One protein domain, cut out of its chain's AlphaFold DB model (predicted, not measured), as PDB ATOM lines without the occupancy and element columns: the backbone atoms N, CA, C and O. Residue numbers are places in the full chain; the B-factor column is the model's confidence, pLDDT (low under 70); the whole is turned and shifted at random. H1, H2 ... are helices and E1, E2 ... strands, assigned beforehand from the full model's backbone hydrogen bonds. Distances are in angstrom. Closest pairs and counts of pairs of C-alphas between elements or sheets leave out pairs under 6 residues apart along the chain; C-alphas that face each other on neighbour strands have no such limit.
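What this domain is: This is residues 4 to 88 of the 89 residues of an uncharacterized protein of Halochromatium sp (UniProt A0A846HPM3). Three helices, H1, H2 and H3, form a small up-and-down bundle at one end of a long model, and a two-strand hairpin, E1 and E2, makes a separate small head at the other end. H3 is shifted along the bundle, and the link after it leads away to the hairpin, with residues 60 to 71 sticking out free of the rest. The printed part has 85 residues, with three named helices followed by two named strands along the chain; the strands make an antiparallel sheet of order E1 - E2, and the class is mostly helix. The whole is extended, with a radius of gyration of the C-alphas of 19.1 A and spans of 66 by 28 by 15 A.

How they stand to each other: H1, residues 4 to 25, and H2, residues 29 to 42, are a helical hairpin that runs opposite ways at a shallow tilt of 13 degrees. They touch, and their closest C-alphas, those of Gly 20 and Ala 32, are 4.2 A apart. H3, residues 46 to 62, forms a second helical hairpin with H2, opposite ways at a shallow tilt of 26 degrees. H3 touches H2 with residues 48 to 55 alone; the closest C-alphas, those of Leu 36 and Ala 48, are 5.7 A apart. H1 and H3 run the same way and are close but not clearly touching, with the closest C-alphas, those of Leu 17 and Ala 48, 6.4 A apart. These three helices are a bundle, up and down, each running against the one before it. In H1, H2 and H3 every O i to N i+4 pair is within hydrogen-bond range. E1, residues 75 to 79, and E2, residues 82 to 86, are a hairpin of antiparallel strands, with 154 degrees between their directions. N 82 and O 79 are within hydrogen-bond range at 3.4 A, and C-alphas 78 and 83 face each other at 5.4 A. E2 is apart from H1, H2 and H3, and E1 is apart from H1 and H2.

Where its parts are: H1 begins at C-alpha 4, (116.197, 229.899, 108.116), and is 31.7 A long from first to last C-alpha. H2 is 20.3 A long. H3 is 24.6 A long and ends at C-alpha 62, (148.545, 202.614, 100.391). E1 and E2 are each 12.4 A long, and E2 ends at C-alpha 86, (159.073, 198.244, 78.652).

The domain as a whole: The C-alphas of Ser 4 and Asp 88, the two farthest apart, are 66.0 A from each other. The printed part has no cut. The link from H3 to E1 is long, with 12 residues, while the other links are tight. The mean pLDDT of the printed part is 76.0, and residues 60 to 88 are under 70.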
ATOM      1  N   SER A   4     116.392 231.146 107.374       86.94
ATOM      2  CA  SER A   4     116.197 229.899 108.116       86.94
ATOM      3  C   SER A   4     116.621 228.680 107.303       86.94
ATOM      4  O   SER A   4     117.210 227.753 107.854       86.94
ATOM      5  N   LEU A   5     116.348 228.684 105.993       84.88
ATOM      6  CA  LEU A   5     116.777 227.614 105.089       84.88
ATOM      7  C   LEU A   5     118.298 227.586 104.949       84.88
ATOM      8  O   LEU A   5     118.880 226.508 104.946       84.88
ATOM      9  N   LEU A   6     118.925 228.761 104.900       85.06
ATOM     10  CA  LEU A   6     120.374 228.897 104.771       85.06
ATOM     11  C   LEU A   6     121.098 228.374 106.020       85.06
ATOM     12  O   LEU A   6     121.968 227.513 105.923       85.06
ATOM     13  N   LEU A   7     120.632 228.777 107.205       87.44
ATOM     14  CA  LEU A   7     121.149 228.267 108.479       87.44
ATOM     15  C   LEU A   7     120.894 226.761 108.655       87.44
ATOM     16  O   LEU A   7     121.675 226.066 109.305       87.44
ATOM     17  N   ALA A   8     119.787 226.240 108.118       88.44
ATOM     18  CA  ALA A   8     119.505 224.809 108.150       88.44
ATOM     19  C   ALA A   8     120.480 224.022 107.265       88.44
ATOM     20  O   ALA A   8     120.963 222.975 107.693       88.44
ATOM     21  N   THR A   9     120.803 224.534 106.072       86.81
ATOM     22  CA  THR A   9     121.792 223.914 105.181       86.81
ATOM     23  C   THR A   9     123.204 223.950 105.759       86.81
ATOM     24  O   THR A   9     123.868 222.919 105.724       86.81
ATOM     25  N   GLU A  10     123.623 225.062 106.374       88.44
ATOM     26  CA  GLU A  10     124.940 225.178 107.026       88.44
ATOM     27  C   GLU A  10     125.073 224.187 108.195       88.44
ATOM     28  O   GLU A  10     126.039 223.434 108.303       88.44
ATOM     29  N   ARG A  11     124.045 224.089 109.051       91.25
ATOM     30  CA  ARG A  11     124.036 223.126 110.170       91.25
ATOM     31  C   ARG A  11     124.054 221.675 109.709       91.25
ATOM     32  O   ARG A  11     124.627 220.819 110.385       91.25
ATOM     33  N   GLU A  12     123.377 221.379 108.607       92.19
ATOM     34  CA  GLU A  12     123.379 220.038 108.036       92.19
ATOM     35  C   GLU A  12     124.754 219.713 107.437       92.19
ATOM     36  O   GLU A  12     125.283 218.632 107.698       92.19
ATOM     37  N   ALA A  13     125.386 220.657 106.734       90.75
ATOM     38  CA  ALA A  13     126.756 220.511 106.249       90.75
ATOM     39  C   ALA A  13     127.747 220.270 107.403       90.75
ATOM     40  O   ALA A  13     128.518 219.308 107.363       90.75
ATOM     41  N   GLU A  14     127.662 221.057 108.480       92.44
ATOM     42  CA  GLU A  14     128.504 220.901 109.674       92.44
ATOM     43  C   GLU A  14     128.295 219.536 110.352       92.44
ATOM     44  O   GLU A  14     129.241 218.901 110.831       92.44
ATOM     45  N   ARG A  15     127.057 219.031 110.373       95.00
ATOM     46  CA  ARG A  15     126.762 217.687 110.886       95.00
ATOM     47  C   ARG A  15     127.482 216.617 110.070       95.00
ATOM     48  O   ARG A  15     128.123 215.746 110.659       95.00
ATOM     49  N   TRP A  16     127.393 216.679 108.743       94.94
ATOM     50  CA  TRP A  16     128.078 215.736 107.855       94.94
ATOM     51  C   TRP A  16     129.600 215.817 107.987       94.94
ATOM     52  O   TRP A  16     130.257 214.777 108.042       94.94
ATOM     53  N   LEU A  17     130.151 217.023 108.147       92.62
ATOM     54  CA  LEU A  17     131.567 217.237 108.438       92.62
ATOM     55  C   LEU A  17     131.986 216.508 109.729       92.62
ATOM     56  O   LEU A  17     132.956 215.752 109.729       92.62
ATOM     57  N   ARG A  18     131.231 216.676 110.823       94.56
ATOM     58  CA  ARG A  18     131.511 216.010 112.109       94.56
ATOM     59  C   ARG A  18     131.433 214.486 112.009       94.56
ATOM     60  O   ARG A  18     132.261 213.801 112.606       94.56
ATOM     61  N   ILE A  19     130.471 213.955 111.250       95.19
ATOM     62  CA  ILE A  19     130.367 212.514 110.976       95.19
ATOM     63  C   ILE A  19     131.608 212.029 110.213       95.19
ATOM     64  O   ILE A  19     132.210 211.032 110.607       95.19
ATOM     65  N   GLY A  20     132.037 212.760 109.178       93.06
ATOM     66  CA  GLY A  20     133.238 212.440 108.402       93.06
ATOM     67  C   GLY A  20     134.508 212.425 109.248       93.06
ATOM     68  O   GLY A  20     135.281 211.473 109.174       93.06
ATOM     69  N   ILE A  21     134.683 213.416 110.128       93.25
ATOM     70  CA  ILE A  21     135.780 213.439 111.108       93.25
ATOM     71  C   ILE A  21     135.703 212.220 112.037       93.25
ATOM     72  O   ILE A  21     136.716 211.575 112.291       93.25
ATOM     73  N   GLY A  22     134.507 211.859 112.509       94.88
ATOM     74  CA  GLY A  22     134.304 210.660 113.327       94.88
ATOM     75  C   GLY A  22     134.757 209.378 112.623       94.88
ATOM     76  O   GLY A  22     135.459 208.569 113.226       94.88
ATOM     77  N   HIS A  23     134.422 209.214 111.344       92.62
ATOM     78  CA  HIS A  23     134.891 208.082 110.540       92.62
ATOM     79  C   HIS A  23     136.410 208.108 110.314       92.62
ATOM     80  O   HIS A  23     137.051 207.067 110.431       92.62
ATOM     81  N   LEU A  24     137.014 209.285 110.102       88.62
ATOM     82  CA  LEU A  24     138.476 209.424 110.028       88.62
ATOM     83  C   LEU A  24     139.160 208.963 111.321       88.62
ATOM     84  O   LEU A  24     140.156 208.252 111.264       88.62
ATOM     85  N   THR A  25     138.615 209.306 112.493       91.31
ATOM     86  CA  THR A  25     139.182 208.843 113.777       91.31
ATOM     87  C   THR A  25     139.048 207.338 114.007       91.31
ATOM     88  O   THR A  25     139.758 206.786 114.844       91.31
ATOM     89  N   LYS A  26     138.140 206.680 113.281       92.12
ATOM     90  CA  LYS A  26     137.918 205.230 113.326       92.12
ATOM     91  C   LYS A  26     138.657 204.473 112.222       92.12
ATOM     92  O   LYS A  26     138.495 203.261 112.144       92.12
ATOM     93  N   ASP A  27     139.443 205.172 111.402       88.25
ATOM     94  CA  ASP A  27     140.124 204.610 110.233       88.25
ATOM     95  C   ASP A  27     139.143 203.974 109.223       88.25
ATOM     96  O   ASP A  27     139.409 202.943 108.615       88.25
ATOM     97  N   GLU A  28     137.971 204.599 109.048       91.62
ATOM     98  CA  GLU A  28     136.927 204.189 108.099       91.62
ATOM     99  C   GLU A  28     136.927 205.140 106.877       91.62
ATOM    100  O   GLU A  28     136.035 205.991 106.755       91.62
ATOM    101  N   PRO A  29     137.918 205.055 105.962       87.38
ATOM    102  CA  PRO A  29     138.124 206.050 104.904       87.38
ATOM    103  C   PRO A  29     136.950 206.126 103.918       87.38
ATOM    104  O   PRO A  29     136.555 207.208 103.499       87.38
ATOM    105  N   GLU A  30     136.316 205.005 103.587       88.88
ATOM    106  CA  GLU A  30     135.189 204.975 102.644       88.88
ATOM    107  C   GLU A  30     133.946 205.687 103.206       88.88
ATOM    108  O   GLU A  30     133.249 206.415 102.494       88.88
ATOM    109  N   ALA A  31     133.671 205.501 104.502       90.50
ATOM    110  CA  ALA A  31     132.560 206.153 105.188       90.50
ATOM    111  C   ALA A  31     132.849 207.645 105.425       90.50
ATOM    112  O   ALA A  31     131.965 208.489 105.247       90.50
ATOM    113  N   ALA A  32     134.100 207.980 105.755       92.81
ATOM    114  CA  ALA A  32     134.561 209.359 105.868       92.81
ATOM    115  C   ALA A  32     134.419 210.117 104.542       92.81
ATOM    116  O   ALA A  32     133.873 211.220 104.528       92.81
ATOM    117  N   GLU A  33     134.833 209.518 103.421       92.31
ATOM    118  CA  GLU A  33     134.704 210.120 102.092       92.31
ATOM    119  C   GLU A  33     133.243 210.442 101.763       92.31
ATOM    120  O   GLU A  33     132.926 211.554 101.333       92.31
ATOM    121  N   GLN A  34     132.334 209.490 101.994       93.81
ATOM    122  CA  GLN A  34     130.909 209.685 101.730       93.81
ATOM    123  C   GLN A  34     130.319 210.826 102.567       93.81
ATOM    124  O   GLN A  34     129.587 211.663 102.032       93.81
ATOM    125  N   ALA A  35     130.657 210.891 103.857       92.88
ATOM    126  CA  ALA A  35     130.182 211.941 104.750       92.88
ATOM    127  C   ALA A  35     130.735 213.325 104.363       92.88
ATOM    128  O   ALA A  35     129.977 214.292 104.284       92.88
ATOM    129  N   LEU A  36     132.024 213.427 104.030       90.62
ATOM    130  CA  LEU A  36     132.641 214.689 103.610       90.62
ATOM    131  C   LEU A  36     132.105 215.175 102.253       90.62
ATOM    132  O   LEU A  36     131.842 216.364 102.082       90.62
ATOM    133  N   ARG A  37     131.845 214.268 101.302       92.31
ATOM    134  CA  ARG A  37     131.188 214.614 100.026       92.31
ATOM    135  C   ARG A  37     129.759 215.118 100.220       92.31
ATOM    136  O   ARG A  37     129.323 216.013  99.494       92.31
ATOM    137  N   ARG A  38     129.025 214.562 101.192       92.00
ATOM    138  CA  ARG A  38     127.686 215.047 101.566       92.00
ATOM    139  C   ARG A  38     127.744 216.453 102.153       92.00
ATOM    140  O   ARG A  38     126.934 217.276 101.743       92.00
ATOM    141  N   ALA A  39     128.718 216.743 103.017       92.12
ATOM    142  CA  ALA A  39     128.937 218.092 103.542       92.12
ATOM    143  C   ALA A  39     129.191 219.099 102.406       92.12
ATOM    144  O   ALA A  39     128.460 220.078 102.287       92.12
ATOM    145  N   LEU A  40     130.122 218.785 101.496       91.00
ATOM    146  CA  LEU A  40     130.477 219.643 100.356       91.00
ATOM    147  C   LEU A  40     129.351 219.860  99.340       91.00
ATOM    148  O   LEU A  40     129.353 220.852  98.616       91.00
ATOM    149  N   SER A  41     128.398 218.929  99.265       91.50
ATOM    150  CA  SER A  41     127.223 219.062  98.395       91.50
ATOM    151  C   SER A  41     126.199 220.062  98.940       91.50
ATOM    152  O   SER A  41     125.364 220.545  98.178       91.50
ATOM    153  N   LEU A  42     126.235 220.336 100.246       89.56
ATOM    154  CA  LEU A  42     125.339 221.272 100.924       89.56
ATOM    155  C   LEU A  42     125.983 222.647 101.055       89.56
ATOM    156  O   LEU A  42     125.361 223.655 100.729       89.56
ATOM    157  N   GLU A  43     127.236 222.674 101.499       88.06
ATOM    158  CA  GLU A  43     128.014 223.889 101.659       88.06
ATOM    159  C   GLU A  43     129.475 223.612 101.326       88.06
ATOM    160  O   GLU A  43     130.063 222.616 101.751       88.06
ATOM    161  N   ARG A  44     130.078 224.517 100.557       84.62
ATOM    162  CA  ARG A  44     131.486 224.406 100.213       84.62
ATOM    163  C   ARG A  44     132.346 224.831 101.399       84.62
ATOM    164  O   ARG A  44     132.672 226.003 101.547       84.62
ATOM    165  N   ASP A  45     132.727 223.849 102.202       86.25
ATOM    166  CA  ASP A  45     133.571 224.040 103.373       86.25
ATOM    167  C   ASP A  45     135.055 223.705 103.066       86.25
ATOM    168  O   ASP A  45     135.371 222.596 102.615       86.25
ATOM    169  N   PRO A  46     135.999 224.638 103.300       87.69
ATOM    170  CA  PRO A  46     137.418 224.433 102.998       87.69
ATOM    171  C   PRO A  46     138.085 223.370 103.884       87.69
ATOM    172  O   PRO A  46     139.076 222.754 103.476       87.69
ATOM    173  N   LEU A  47     137.562 223.127 105.088       86.94
ATOM    174  CA  LEU A  47     138.038 222.060 105.958       86.94
ATOM    175  C   LEU A  47     137.602 220.701 105.402       86.94
ATOM    176  O   LEU A  47     138.430 219.797 105.330       86.94
ATOM    177  N   ALA A  48     136.358 220.561 104.931       88.25
ATOM    178  CA  ALA A  48     135.895 219.341 104.268       88.25
ATOM    179  C   ALA A  48     136.717 219.008 103.008       88.25
ATOM    180  O   ALA A  48     137.088 217.848 102.812       88.25
ATOM    181  N   GLU A  49     137.059 220.009 102.185       89.69
ATOM    182  CA  GLU A  49     137.952 219.824 101.028       89.69
ATOM    183  C   GLU A  49     139.346 219.350 101.460       89.69
ATOM    184  O   GLU A  49     139.897 218.408 100.886       89.69
ATOM    185  N   SER A  50     139.899 219.964 102.510       92.12
ATOM    186  CA  SER A  50     141.215 219.606 103.048       92.12
ATOM    187  C   SER A  50     141.236 218.174 103.594       92.12
ATOM    188  O   SER A  50     142.171 217.422 103.321       92.12
ATOM    189  N   LEU A  51     140.188 217.767 104.320       89.19
ATOM    190  CA  LEU A  51     140.053 216.418 104.874       89.19
ATOM    191  C   LEU A  51     139.918 215.354 103.778       89.19
ATOM    192  O   LEU A  51     140.560 214.309 103.873       89.19
ATOM    193  N   LEU A  52     139.157 215.624 102.711       89.06
ATOM    194  CA  LEU A  52     139.115 214.738 101.542       89.06
ATOM    195  C   LEU A  52     140.471 214.650 100.842       89.06
ATOM    196  O   LEU A  52     140.884 213.566 100.443       89.06
ATOM    197  N   GLY A  53     141.183 215.771 100.715       89.81
ATOM    198  CA  GLY A  53     142.529 215.788 100.145       89.81
ATOM    199  C   GLY A  53     143.504 214.898 100.919       89.81
ATOM    200  O   GLY A  53     144.246 214.128 100.310       89.81
ATOM    201  N   LEU A  54     143.468 214.961 102.252       88.31
ATOM    202  CA  LEU A  54     144.268 214.093 103.123       88.31
ATOM    203  C   LEU A  54     143.879 212.616 102.981       88.31
ATOM    204  O   LEU A  54     144.759 211.760 102.904       88.31
ATOM    205  N   LEU A  55     142.580 212.325 102.890       87.62
ATOM    206  CA  LEU A  55     142.054 210.972 102.694       87.62
ATOM    207  C   LEU A  55     142.513 210.370 101.358       87.62
ATOM    208  O   LEU A  55     142.981 209.237 101.309       87.62
ATOM    209  N   TYR A  56     142.458 211.130 100.264       85.50
ATOM    210  CA  TYR A  56     142.948 210.640  98.974       85.50
ATOM    211  C   TYR A  56     144.465 210.446  98.956       85.50
ATOM    212  O   TYR A  56     144.947 209.513  98.318       85.50
ATOM    213  N   GLN A  57     145.225 211.285  99.665       83.44
ATOM    214  CA  GLN A  57     146.667 211.085  99.806       83.44
ATOM    215  C   GLN A  57     146.988 209.804 100.581       83.44
ATOM    216  O   GLN A  57     147.845 209.045 100.136       83.44
ATOM    217  N   SER A  58     146.286 209.522 101.683       79.19
ATOM    218  CA  SER A  58     146.528 208.303 102.466       79.19
ATOM    219  C   SER A  58     146.177 207.032 101.687       79.19
ATOM    220  O   SER A  58     146.966 206.087 101.672       79.19
ATOM    221  N   VAL A  59     145.051 207.024 100.965       72.69
ATOM    222  CA  VAL A  59     144.631 205.892 100.117       72.69
ATOM    223  C   VAL A  59     145.568 205.700  98.918       72.69
ATOM    224  O   VAL A  59     145.913 204.569  98.567       72.69
ATOM    225  N   SER A  60     146.029 206.796  98.308       66.19
ATOM    226  CA  SER A  60     147.018 206.753  97.225       66.19
ATOM    227  C   SER A  60     148.359 206.186  97.712       66.19
ATOM    228  O   SER A  60     148.917 205.298  97.072       66.19
ATOM    229  N   SER A  61     148.839 206.595  98.894       55.94
ATOM    230  CA  SER A  61     150.064 206.047  99.497       55.94
ATOM    231  C   SER A  61     149.961 204.564  99.877       55.94
ATOM    232  O   SER A  61     150.981 203.879  99.895       55.94
ATOM    233  N   ALA A  62     148.760 204.041 100.142       54.59
ATOM    234  CA  ALA A  62     148.545 202.614 100.391       54.59
ATOM    235  C   ALA A  62     148.577 201.761  99.107       54.59
ATOM    236  O   ALA A  62     148.862 200.567  99.169       54.59
ATOM    237  N   SER A  63     148.322 202.366  97.944       47.75
ATOM    238  CA  SER A  63     148.233 201.661  96.656       47.75
ATOM    239  C   SER A  63     149.569 201.580  95.899       47.75
ATOM    240  O   SER A  63     149.638 200.927  94.861       47.75
ATOM    241  N   ASP A  64     150.636 202.204  96.418       46.62
ATOM    242  CA  ASP A  64     151.967 202.267  95.784       46.62
ATOM    243  C   ASP A  64     152.961 201.200  96.298       46.62
ATOM    244  O   ASP A  64     154.125 201.183  95.910       46.62
ATOM    245  N   GLN A  65     152.536 200.252  97.145       40.75
ATOM    246  CA  GLN A  65     153.369 199.088  97.484       40.75
ATOM    247  C   GLN A  65     153.180 197.966  96.457       40.75
ATOM    248  O   GLN A  65     152.577 196.927  96.723       40.75
ATOM    249  N   VAL A  66     153.742 198.161  95.261       47.59
ATOM    250  CA  VAL A  66     154.040 197.040  94.363       47.59
ATOM    251  C   VAL A  66     155.196 196.256  94.982       47.59
ATOM    252  O   VAL A  66     156.352 196.674  94.942       47.59
ATOM    253  N   LEU A  67     154.863 195.115  95.580       44.28
ATOM    254  CA  LEU A  67     155.800 194.094  96.031       44.28
ATOM    255  C   LEU A  67     156.627 193.604  94.826       44.28
ATOM    256  O   LEU A  67     156.159 192.797  94.024       44.28
ATOM    257  N   ILE A  68     157.848 194.120  94.664       49.84
ATOM    258  CA  ILE A  68     158.814 193.603  93.687       49.84
ATOM    259  C   ILE A  68     159.528 192.411  94.331       49.84
ATOM    260  O   ILE A  68     160.542 192.575  95.007       49.84
ATOM    261  N   GLU A  69     158.998 191.206  94.118       45.56
ATOM    262  CA  GLU A  69     159.738 189.962  94.357       45.56
ATOM    263  C   GLU A  69     161.021 189.967  93.490       45.56
ATOM    264  O   GLU A  69     160.967 190.310  92.298       45.56
ATOM    265  N   PRO A  70     162.201 189.615  94.037       43.16
ATOM    266  CA  PRO A  70     163.457 189.677  93.299       43.16
ATOM    267  C   PRO A  70     163.537 188.530  92.282       43.16
ATOM    268  O   PRO A  70     164.004 187.437  92.587       43.16
ATOM    269  N   GLY A  71     163.098 188.787  91.048       49.50
ATOM    270  CA  GLY A  71     163.250 187.824  89.950       49.50
ATOM    271  C   GLY A  71     163.061 188.374  88.537       49.50
ATOM    272  O   GLY A  71     163.676 187.861  87.609       49.50
ATOM    273  N   ALA A  72     162.282 189.441  88.347       50.59
ATOM    274  CA  ALA A  72     162.177 190.119  87.056       50.59
ATOM    275  C   ALA A  72     161.764 191.581  87.257       50.59
ATOM    276  O   ALA A  72     160.698 191.872  87.798       50.59
ATOM    277  N   ARG A  73     162.612 192.521  86.829       48.28
ATOM    278  CA  ARG A  73     162.311 193.957  86.882       48.28
ATOM    279  C   ARG A  73     161.405 194.330  85.711       48.28
ATOM    280  O   ARG A  73     161.896 194.705  84.654       48.28
ATOM    281  N   ILE A  74     160.091 194.259  85.899       50.38
ATOM    282  CA  ILE A  74     159.143 194.897  84.978       50.38
ATOM    283  C   ILE A  74     158.770 196.247  85.576       50.38
ATOM    284  O   ILE A  74     158.205 196.319  86.665       50.38
ATOM    285  N   ARG A  75     159.105 197.334  84.876       50.19
ATOM    286  CA  ARG A  75     158.709 198.684  85.279       50.19
ATOM    287  C   ARG A  75     157.430 199.047  84.539       50.19
ATOM    288  O   ARG A  75     157.457 199.271  83.332       50.19
ATOM    289  N   ILE A  76     156.313 199.075  85.258       51.66
ATOM    290  CA  ILE A  76     155.026 199.515  84.719       51.66
ATOM    291  C   ILE A  76     154.845 200.969  85.140       51.66
ATOM    292  O   ILE A  76     154.694 201.258  86.323       51.66
ATOM    293  N   SER A  77     154.880 201.882  84.175       48.19
ATOM    294  CA  SER A  77     154.593 203.297  84.410       48.19
ATOM    295  C   SER A  77     153.369 203.692  83.598       48.19
ATOM    296  O   SER A  77     153.343 203.534  82.375       48.19
ATOM    297  N   THR A  78     152.347 204.215  84.268       48.34
ATOM    298  CA  THR A  78     151.141 204.733  83.617       48.34
ATOM    299  C   THR A  78     151.325 206.219  83.337       48.34
ATOM    300  O   THR A  78     151.466 207.013  84.262       48.34
ATOM    301  N   PHE A  79     151.310 206.611  82.062       46.59
ATOM    302  CA  PHE A  79     151.340 208.019  81.664       46.59
ATOM    303  C   PHE A  79     150.138 208.312  80.761       46.59
ATOM    304  O   PHE A  79     149.984 207.705  79.701       46.59
ATOM    305  N   GLY A  80     149.248 209.205  81.203       49.19
ATOM    306  CA  GLY A  80     148.144 209.722  80.382       49.19
ATOM    307  C   GLY A  80     147.171 208.673  79.820       49.19
ATOM    308  O   GLY A  80     146.712 208.824  78.692       49.19
ATOM    309  N   GLY A  81     146.873 207.600  80.563       52.34
ATOM    310  CA  GLY A  81     145.859 206.608  80.170       52.34
ATOM    311  C   GLY A  81     146.312 205.531  79.174       52.34
ATOM    312  O   GLY A  81     145.478 204.776  78.679       52.34
ATOM    313  N   ARG A  82     147.615 205.407  78.888       44.75
ATOM    314  CA  ARG A  82     148.186 204.260  78.160       44.75
ATOM    315  C   ARG A  82     149.171 203.494  79.038       44.75
ATOM    316  O   ARG A  82     149.989 204.092  79.732       44.75
ATOM    317  N   ILE A  83     149.083 202.164  78.990       52.91
ATOM    318  CA  ILE A  83     150.025 201.262  79.657       52.91
ATOM    319  C   ILE A  83     151.206 201.057  78.712       52.91
ATOM    320  O   ILE A  83     151.040 200.514  77.621       52.91
ATOM    321  N   LEU A  84     152.390 201.503  79.126       47.94
ATOM    322  CA  LEU A  84     153.639 201.201  78.437       47.94
ATOM    323  C   LEU A  84     154.361 200.114  79.232       47.94
ATOM    324  O   LEU A  84     154.730 200.322  80.386       47.94
ATOM    325  N   ILE A  85     154.523 198.944  78.611       54.97
ATOM    326  CA  ILE A  85     155.319 197.841  79.149       54.97
ATOM    327  C   ILE A  85     156.662 197.894  78.434       54.97
ATOM    328  O   ILE A  85     156.748 197.598  77.243       54.97
ATOM    329  N   SER A  86     157.703 198.301  79.152       52.22
ATOM    330  CA  SER A  86     159.073 198.244  78.652       52.22
ATOM    331  C   SER A  86     159.792 197.093  79.341       52.22
ATOM    332  O   SER A  86     159.878 197.054  80.569       52.22
ATOM    333  N   SER A  87     160.275 196.146  78.540       43.69
ATOM    334  CA  SER A  87     161.168 195.077  78.983       43.69
ATOM    335  C   SER A  87     162.601 195.538  78.753       43.69
ATOM    336  O   SER A  87     162.922 195.962  77.646       43.69
ATOM    337  N   ASP A  88     163.445 195.450  79.776       55.25
ATOM    338  CA  ASP A  88     164.894 195.573  79.618       55.25
ATOM    339  C   ASP A  88     165.432 194.167  79.309       55.25
ATOM    340  O   ASP A  88     165.411 193.287  80.175       55.25
TER     341      ASP A  88